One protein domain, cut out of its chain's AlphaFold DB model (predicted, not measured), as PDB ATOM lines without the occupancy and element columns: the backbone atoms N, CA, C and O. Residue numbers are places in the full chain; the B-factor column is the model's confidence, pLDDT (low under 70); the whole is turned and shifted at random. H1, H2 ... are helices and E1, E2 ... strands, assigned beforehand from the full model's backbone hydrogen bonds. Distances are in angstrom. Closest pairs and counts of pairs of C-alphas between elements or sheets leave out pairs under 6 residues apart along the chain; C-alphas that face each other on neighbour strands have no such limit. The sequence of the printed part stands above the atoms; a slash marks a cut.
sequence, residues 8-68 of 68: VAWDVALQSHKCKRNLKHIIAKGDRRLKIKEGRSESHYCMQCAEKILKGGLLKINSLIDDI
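What this domain is: This is residues 8 to 68 of the 68 residues of an uncharacterized protein of Acinetobacter indicus CIP 110367 (UniProt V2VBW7). A small compact head, made of a strongly twisted three-stranded sheet and a long loop, has one long helix, H1, that starts at the sheet and runs out of the head as an arm, with residues 55 to 68 sticking out free. The loop, residues 13 to 31, joins E1 to E2 and has a short antiparallel pairing of residues 17 to 18 with 26 to 27. The printed part has 61 residues, with E1, E2, E3 and H1 in that order along the chain; the sheet order is E1 - E2 - E3, antiparallel, and the class is mixed, helices and strands. The whole is loose, with a radius of gyration of the C-alphas of 13.3 A, and elongated, spanning 44 by 24 by 17 A.

How they stand to each other: E1, residues 8 to 12, and E2, residues 32 to 38, form a hairpin, antiparallel at 140 degrees, with N 9 and O 35 within hydrogen-bond range at 3.0 A. E2 and E3, residues 41 to 46, form a second hairpin at 154 degrees, with N 36 and O 43 at 2.9 A. The three strands form a meander, each the antiparallel neighbour of the one before. H1, residues 47 to 66, is on the sheet over E2, at a height of 13.3 A; E3 is only just not under it, with 2 of its C-alphas. It runs only just slantwise to the strands, at 32 degrees to E2 on the local plane. The closest C-alphas of E2 and H1 are those of Arg 33 and Met 47, 5.7 A apart. In H1, 15 of 16 O i to N i+4 pairs are within hydrogen-bond range.

Where its parts are: E1 begins at C-alpha 8, (-51.287, 35.672, -5.447), and is 13.3 A long. E2 measures 19.7 A and E3 17.2 A. H1 measures 28.5 A and ends at C-alpha 66, (-27.977, 37.529, -1.371).

The domain as a whole: The C-alphas of Gln 15 and Ile 68 are the farthest apart, at 43.8 A. The link E1 to E2 is long. The printed part has no cut, and no printed residue is under 70 in pLDDT.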
ATOM      1  N   VAL A   8     -51.436  36.884  -4.646       89.69
ATOM      2  CA  VAL A   8     -51.287  35.672  -5.447       89.69
ATOM      3  C   VAL A   8     -52.046  34.562  -4.742       89.69
ATOM      4  O   VAL A   8     -51.785  34.263  -3.581       89.69
ATOM      5  N   ALA A   9     -52.980  33.946  -5.452       93.25
ATOM      6  CA  ALA A   9     -53.793  32.865  -4.924       93.25
ATOM      7  C   ALA A   9     -54.023  31.795  -5.989       93.25
ATOM      8  O   ALA A   9     -53.953  32.058  -7.192       93.25
ATOM      9  N   TRP A  10     -54.331  30.589  -5.529       96.38
ATOM     10  CA  TRP A  10     -54.897  29.549  -6.375       96.38
ATOM     11  C   TRP A  10     -56.416  29.659  -6.345       96.38
ATOM     12  O   TRP A  10     -57.001  29.763  -5.269       96.38
ATOM     13  N   ASP A  11     -57.048  29.601  -7.507       96.00
ATOM     14  CA  ASP A  11     -58.497  29.468  -7.621       96.00
ATOM     15  C   ASP A  11     -58.864  28.462  -8.718       96.00
ATOM     16  O   ASP A  11     -58.000  27.856  -9.362       96.00
ATOM     17  N   VAL A  12     -60.167  28.250  -8.885       97.31
ATOM     18  CA  VAL A  12     -60.734  27.388  -9.921       97.31
ATOM     19  C   VAL A  12     -61.418  28.263 -10.965       97.31
ATOM     20  O   VAL A  12     -62.145  29.203 -10.643       97.31
ATOM     21  N   ALA A  13     -61.181  27.965 -12.238       97.06
ATOM     22  CA  ALA A  13     -61.789  28.674 -13.347       97.06
ATOM     23  C   ALA A  13     -63.300  28.408 -13.414       97.06
ATOM     24  O   ALA A  13     -63.742  27.288 -13.659       97.06
ATOM     25  N   LEU A  14     -64.106  29.459 -13.267       96.81
ATOM     26  CA  LEU A  14     -65.563  29.357 -13.417       96.81
ATOM     27  C   LEU A  14     -66.003  29.274 -14.888       96.81
ATOM     28  O   LEU A  14     -67.075  28.753 -15.192       96.81
ATOM     29  N   GLN A  15     -65.170  29.782 -15.798       96.56
ATOM     30  CA  GLN A  15     -65.389  29.792 -17.243       96.56
ATOM     31  C   GLN A  15     -64.065  29.593 -17.984       96.56
ATOM     32  O   GLN A  15     -62.994  29.922 -17.459       96.56
ATOM     33  N   SER A  16     -64.148  29.086 -19.216       96.94
ATOM     34  CA  SER A  16     -62.975  28.915 -20.072       96.94
ATOM     35  C   SER A  16     -62.437  30.266 -20.553       96.94
ATOM     36  O   SER A  16     -63.208  31.130 -20.965       96.94
ATOM     37  N   HIS A  17     -61.124  30.468 -20.491       95.38
ATOM     38  CA  HIS A  17     -60.465  31.693 -20.952       95.38
ATOM     39  C   HIS A  17     -58.996  31.439 -21.296       95.38
ATOM     40  O   HIS A  17     -58.399  30.424 -20.934       95.38
ATOM     41  N   LYS A  18     -58.389  32.386 -22.013       97.88
ATOM     42  CA  LYS A  18     -56.971  32.315 -22.377       97.88
ATOM     43  C   LYS A  18     -56.088  32.661 -21.181       97.88
ATOM     44  O   LYS A  18     -56.373  33.596 -20.432       97.88
ATOM     45  N   CYS A  19     -54.974  31.950 -21.045       97.56
ATOM     46  CA  CYS A  19     -53.923  32.309 -20.099       97.56
ATOM     47  C   CYS A  19     -53.347  33.691 -20.443       97.56
ATOM     48  O   CYS A  19     -52.982  33.954 -21.591       97.56
ATOM     49  N   LYS A  20     -53.172  34.560 -19.440       96.50
ATOM     50  CA  LYS A  20     -52.656  35.922 -19.648       96.50
ATOM     51  C   LYS A  20     -51.212  35.955 -20.168       96.50
ATOM     52  O   LYS A  20     -50.838  36.912 -20.837       96.50
ATOM     53  N   ARG A  21     -50.399  34.931 -19.869       95.94
ATOM     54  CA  ARG A  21     -48.982  34.856 -20.285       95.94
ATOM     55  C   ARG A  21     -48.788  34.283 -21.690       95.94
ATOM     56  O   ARG A  21     -47.850  34.684 -22.365       95.94
ATOM     57  N   ASN A  22     -49.630  33.344 -22.115       97.06
ATOM     58  CA  ASN A  22     -49.577  32.757 -23.452       97.06
ATOM     59  C   ASN A  22     -50.998  32.543 -23.976       97.06
ATOM     60  O   ASN A  22     -51.698  31.647 -23.510       97.06
ATOM     61  N   LEU A  23     -51.392  33.328 -24.981       95.38
ATOM     62  CA  LEU A  23     -52.741  33.298 -25.554       95.38
ATOM     63  C   LEU A  23     -53.082  31.987 -26.283       95.38
ATOM     64  O   LEU A  23     -54.256  31.764 -26.579       95.38
ATOM     65  N   LYS A  24     -52.091  31.126 -26.563       97.38
ATOM     66  CA  LYS A  24     -52.310  29.765 -27.083       97.38
ATOM     67  C   LYS A  24     -52.764  28.784 -25.998       97.38
ATOM     68  O   LYS A  24     -53.310  27.739 -26.324       97.38
ATOM     69  N   HIS A  25     -52.526  29.088 -24.720       97.69
ATOM     70  CA  HIS A  25     -52.949  28.224 -23.620       97.69
ATOM     71  C   HIS A  25     -54.379  28.566 -23.206       97.69
ATOM     72  O   HIS A  25     -54.711  29.735 -22.982       97.69
ATOM     73  N   ILE A  26     -55.193  27.529 -23.040       97.50
ATOM     74  CA  ILE A  26     -56.562  27.620 -22.539       97.50
ATOM     75  C   ILE A  26     -56.582  27.162 -21.081       97.50
ATOM     76  O   ILE A  26     -55.910  26.200 -20.720       97.50
ATOM     77  N   ILE A  27     -57.318  27.890 -20.249       97.88
ATOM     78  CA  ILE A  27     -57.708  27.489 -18.900       97.88
ATOM     79  C   ILE A  27     -59.182  27.113 -19.016       97.88
ATOM     80  O   ILE A  27     -60.006  28.002 -19.232       97.88
ATOM     81  N   ALA A  28     -59.504  25.826 -18.948       97.81
ATOM     82  CA  ALA A  28     -60.867  25.331 -19.076       97.81
ATOM     83  C   ALA A  28     -61.675  25.580 -17.793       97.81
ATOM     84  O   ALA A  28     -61.126  25.854 -16.729       97.81
ATOM     85  N   LYS A  29     -63.007  25.487 -17.879       97.88
ATOM     86  CA  LYS A  29     -63.868  25.535 -16.688       97.88
ATOM     87  C   LYS A  29     -63.538  24.351 -15.773       97.88
ATOM     88  O   LYS A  29     -63.499  23.221 -16.240       97.88
ATOM     89  N   GLY A  30     -63.360  24.612 -14.481       97.94
ATOM     90  CA  GLY A  30     -62.960  23.613 -13.489       97.94
ATOM     91  C   GLY A  30     -61.446  23.478 -13.312       97.94
ATOM     92  O   GLY A  30     -61.013  22.904 -12.315       97.94
ATOM     93  N   ASP A  31     -60.634  24.063 -14.199       97.62
ATOM     94  CA  ASP A  31     -59.181  24.020 -14.050       97.62
ATOM     95  C   ASP A  31     -58.721  24.855 -12.858       97.62
ATOM     96  O   ASP A  31     -59.154  25.996 -12.650       97.62
ATOM     97  N   ARG A  32     -57.750  24.318 -12.117       97.69
ATOM     98  CA  ARG A  32     -56.978  25.096 -11.150       97.69
ATOM     99  C   ARG A  32     -56.071  26.077 -11.894       97.69
ATOM    100  O   ARG A  32     -55.385  25.708 -12.849       97.69
ATOM    101  N   ARG A  33     -56.031  27.330 -11.445       97.12
ATOM    102  CA  ARG A  33     -55.238  28.396 -12.072       97.12
ATOM    103  C   ARG A  33     -54.625  29.320 -11.025       97.12
ATOM    104  O   ARG A  33     -55.095  29.409  -9.892       97.12
ATOM    105  N   LEU A  34     -53.569  30.019 -11.423       96.75
ATOM    106  CA  LEU A  34     -52.958  31.060 -10.610       96.75
ATOM    107  C   LEU A  34     -53.652  32.390 -10.891       96.75
ATOM    108  O   LEU A  34     -53.690  32.842 -12.039       96.75
ATOM    109  N   LYS A  35     -54.142  33.033  -9.837       95.19
ATOM    110  CA  LYS A  35     -54.681  34.388  -9.852       95.19
ATOM    111  C   LYS A  35     -53.653  35.343  -9.257       95.19
ATOM    112  O   LYS A  35     -53.156  35.112  -8.158       95.19
ATOM    113  N   ILE A  36     -53.357  36.426  -9.968       92.50
ATOM    114  CA  ILE A  36     -52.519  37.527  -9.484       92.50
ATOM    115  C   ILE A  36     -53.331  38.817  -9.562       92.50
ATOM    116  O   ILE A  36     -53.758  39.209 -10.650       92.50
ATOM    117  N   LYS A  37     -53.530  39.483  -8.422       90.19
ATOM    118  CA  LYS A  37     -54.242  40.763  -8.333       90.19
ATOM    119  C   LYS A  37     -53.275  41.923  -8.106       90.19
ATOM    120  O   LYS A  37     -52.501  41.925  -7.150       90.19
ATOM    121  N   GLU A  38     -53.362  42.926  -8.970       85.50
ATOM    122  CA  GLU A  38     -52.577  44.158  -8.940       85.50
ATOM    123  C   GLU A  38     -53.514  45.366  -8.953       85.50
ATOM    124  O   GLU A  38     -54.070  45.743  -9.984       85.50
ATOM    125  N   GLY A  39     -53.736  45.955  -7.776       83.19
ATOM    126  CA  GLY A  39     -54.723  47.019  -7.614       83.19
ATOM    127  C   GLY A  39     -56.121  46.551  -8.027       83.19
ATOM    128  O   GLY A  39     -56.696  45.658  -7.401       83.19
ATOM    129  N   ARG A  40     -56.662  47.161  -9.090       83.88
ATOM    130  CA  ARG A  40     -57.976  46.825  -9.671       83.88
ATOM    131  C   ARG A  40     -57.908  45.763 -10.774       83.88
ATOM    132  O   ARG A  40     -58.951  45.323 -11.240       83.88
ATOM    133  N   SER A  41     -56.713  45.360 -11.197       87.62
ATOM    134  CA  SER A  41     -56.526  44.392 -12.275       87.62
ATOM    135  C   SER A  41     -56.290  42.991 -11.726       87.62
ATOM    136  O   SER A  41     -55.538  42.794 -10.773       87.62
ATOM    137  N   GLU A  42     -56.901  41.999 -12.365       90.81
ATOM    138  CA  GLU A  42     -56.692  40.586 -12.070       90.81
ATOM    139  C   GLU A  42     -56.164  39.884 -13.321       90.81
ATOM    140  O   GLU A  42     -56.614  40.132 -14.440       90.81
ATOM    141  N   SER A  43     -55.153  39.041 -13.140       93.50
ATOM    142  CA  SER A  43     -54.560  38.234 -14.202       93.50
ATOM    143  C   SER A  43     -54.596  36.767 -13.820       93.50
ATOM    144  O   SER A  43     -54.291  36.402 -12.685       93.50
ATOM    145  N   HIS A  44     -54.947  35.930 -14.793       96.00
ATOM    146  CA  HIS A  44     -55.113  34.495 -14.610       96.00
ATOM    147  C   HIS A  44     -54.124  33.721 -15.481       96.00
ATOM    148  O   HIS A  44     -53.928  34.037 -16.661       96.00
ATOM    149  N   TYR A  45     -53.502  32.696 -14.900       97.19
ATOM    150  CA  TYR A  45     -52.472  31.896 -15.552       97.19
ATOM    151  C   TYR A  45     -52.733  30.406 -15.361       97.19
ATOM    152  O   TYR A  45     -53.034  29.961 -14.255       97.19
ATOM    153  N   CYS A  46     -52.568  29.624 -16.430       98.00
ATOM    154  CA  CYS A  46     -52.620  28.167 -16.336       98.00
ATOM    155  C   CYS A  46     -51.466  27.637 -15.472       98.00
ATOM    156  O   CYS A  46     -50.446  28.317 -15.318       98.00
ATOM    157  N   MET A  47     -51.589  26.407 -14.968       97.12
ATOM    158  CA  MET A  47     -50.585  25.774 -14.096       97.12
ATOM    159  C   MET A  47     -49.162  25.814 -14.676       97.12
ATOM    160  O   MET A  47     -48.221  26.201 -13.986       97.12
ATOM    161  N   GLN A  48     -49.008  25.525 -15.973       96.81
ATOM    162  CA  GLN A  48     -47.704  25.551 -16.646       96.81
ATOM    163  C   GLN A  48     -47.065  26.952 -16.652       96.81
ATOM    164  O   GLN A  48     -45.858  27.114 -16.474       96.81
ATOM    165  N   CYS A  49     -47.863  27.999 -16.883       97.19
ATOM    166  CA  CYS A  49     -47.361  29.371 -16.841       97.19
ATOM    167  C   CYS A  49     -47.129  29.841 -15.404       97.19
ATOM    168  O   CYS A  49     -46.177  30.587 -15.172       97.19
ATOM    169  N   ALA A  50     -47.975  29.408 -14.467       95.81
ATOM    170  CA  ALA A  50     -47.890  29.725 -13.052       95.81
ATOM    171  C   ALA A  50     -46.562  29.262 -12.450       95.81
ATOM    172  O   ALA A  50     -45.863  30.065 -11.841       95.81
ATOM    173  N   GLU A  51     -46.160  28.018 -12.706       96.38
ATOM    174  CA  GLU A  51     -44.881  27.475 -12.240       96.38
ATOM    175  C   GLU A  51     -43.698  28.357 -12.669       96.38
ATOM    176  O   GLU A  51     -42.871  28.753 -11.848       96.38
ATOM    177  N   LYS A  52     -43.655  28.753 -13.947       96.38
ATOM    178  CA  LYS A  52     -42.607  29.638 -14.481       96.38
ATOM    179  C   LYS A  52     -42.625  31.029 -13.845       96.38
ATOM    180  O   LYS A  52     -41.580  31.667 -13.756       96.38
ATOM    181  N   ILE A  53     -43.801  31.547 -13.484       93.50
ATOM    182  CA  ILE A  53     -43.924  32.842 -12.794       93.50
ATOM    183  C   ILE A  53     -43.363  32.721 -11.378       93.50
ATOM    184  O   ILE A  53     -42.539  33.542 -10.987       93.50
ATOM    185  N   LEU A  54     -43.774  31.689 -10.641       92.81
ATOM    186  CA  LEU A  54     -43.369  31.473  -9.253       92.81
ATOM    187  C   LEU A  54     -41.866  31.209  -9.136       92.81
ATOM    188  O   LEU A  54     -41.211  31.861  -8.333       92.81
ATOM    189  N   LYS A  55     -41.298  30.350  -9.996       94.44
ATOM    190  CA  LYS A  55     -39.845  30.110 -10.050       94.44
ATOM    191  C   LYS A  55     -39.063  31.393 -10.341       94.44
ATOM    192  O   LYS A  55     -38.093  31.687  -9.657       94.44
ATOM    193  N   GLY A  56     -39.513  32.192 -11.311       92.56
ATOM    194  CA  GLY A  56     -38.883  33.482 -11.611       92.56
ATOM    195  C   GLY A  56     -39.008  34.497 -10.469       92.56
ATOM    196  O   GLY A  56     -38.095  35.288 -10.253       92.56
ATOM    197  N   GLY A  57     -40.121  34.476  -9.731       90.31
ATOM    198  CA  GLY A  57     -40.304  35.278  -8.522       90.31
ATOM    199  C   GLY A  57     -39.355  34.860  -7.401       90.31
ATOM    200  O   GLY A  57     -38.697  35.720  -6.827       90.31
ATOM    201  N   LEU A  58     -39.236  33.555  -7.148       92.00
ATOM    202  CA  LEU A  58     -38.329  32.992  -6.147       92.00
ATOM    203  C   LEU A  58     -36.871  33.376  -6.423       92.00
ATOM    204  O   LEU A  58     -36.203  33.868  -5.527       92.00
ATOM    205  N   LEU A  59     -36.406  33.232  -7.670       94.06
ATOM    206  CA  LEU A  59     -35.040  33.615  -8.052       94.06
ATOM    207  C   LEU A  59     -34.749  35.094  -7.770       94.06
ATOM    208  O   LEU A  59     -33.683  35.425  -7.267       94.06
ATOM    209  N   LYS A  60     -35.708  35.983  -8.062       90.62
ATOM    210  CA  LYS A  60     -35.563  37.415  -7.770       90.62
ATOM    211  C   LYS A  60     -35.520  37.697  -6.273       90.62
ATOM    212  O   LYS A  60     -34.751  38.547  -5.855       90.62
ATOM    213  N   ILE A  61     -36.358  37.017  -5.492       90.81
ATOM    214  CA  ILE A  61     -36.369  37.164  -4.033       90.81
ATOM    215  C   ILE A  61     -35.034  36.690  -3.456       90.81
ATOM    216  O   ILE A  61     -34.453  37.418  -2.666       90.81
ATOM    217  N   ASN A  62     -34.524  35.538  -3.893       93.94
ATOM    218  CA  ASN A  62     -33.236  35.018  -3.439       93.94
ATOM    219  C   ASN A  62     -32.082  35.965  -3.787       93.94
ATOM    220  O   ASN A  62     -31.319  36.308  -2.904       93.94
ATOM    221  N   SER A  63     -32.023  36.478  -5.021       92.75
ATOM    222  CA  SER A  63     -31.002  37.466  -5.402       92.75
ATOM    223  C   SER A  63     -31.031  38.710  -4.512       92.75
ATOM    224  O   SER A  63     -29.982  39.198  -4.131       92.75
ATOM    225  N   LEU A  64     -32.220  39.206  -4.153       91.31
ATOM    226  CA  LEU A  64     -32.342  40.349  -3.242       91.31
ATOM    227  C   LEU A  64     -31.926  40.017  -1.804       91.31
ATOM    228  O   LEU A  64     -31.593  40.935  -1.066       91.31
ATOM    229  N   ILE A  65     -32.017  38.750  -1.390       93.69
ATOM    230  CA  ILE A  65     -31.531  38.279  -0.087       93.69
ATOM    231  C   ILE A  65     -30.004  38.175  -0.106       93.69
ATOM    232  O   ILE A  65     -29.376  38.567   0.867       93.69
ATOM    233  N   ASP A  66     -29.428  37.674  -1.200       96.00
ATOM    234  CA  ASP A  66     -27.977  37.529  -1.371       96.00
ATOM    235  C   ASP A  66     -27.251  38.891  -1.417       96.00
ATOM    236  O   ASP A  66     -26.063  38.963  -1.115       96.00
ATOM    237  N   ASP A  67     -27.966  39.964  -1.776       93.56
ATOM    238  CA  ASP A  67     -27.468  41.347  -1.809       93.56
ATOM    239  C   ASP A  67     -27.493  42.060  -0.429       93.56
ATOM    240  O   ASP A  67     -27.170  43.251  -0.356       93.56
ATOM    241  N   ILE A  68     -27.916  41.382   0.652       90.81
ATOM    242  CA  ILE A  68     -27.944  41.899   2.041       90.81
ATOM    243  C   ILE A  68     -26.641  41.554   2.763       90.81
ATOM    244  O   ILE A  68     -26.069  42.479   3.387       90.81
TER     245      ILE A  68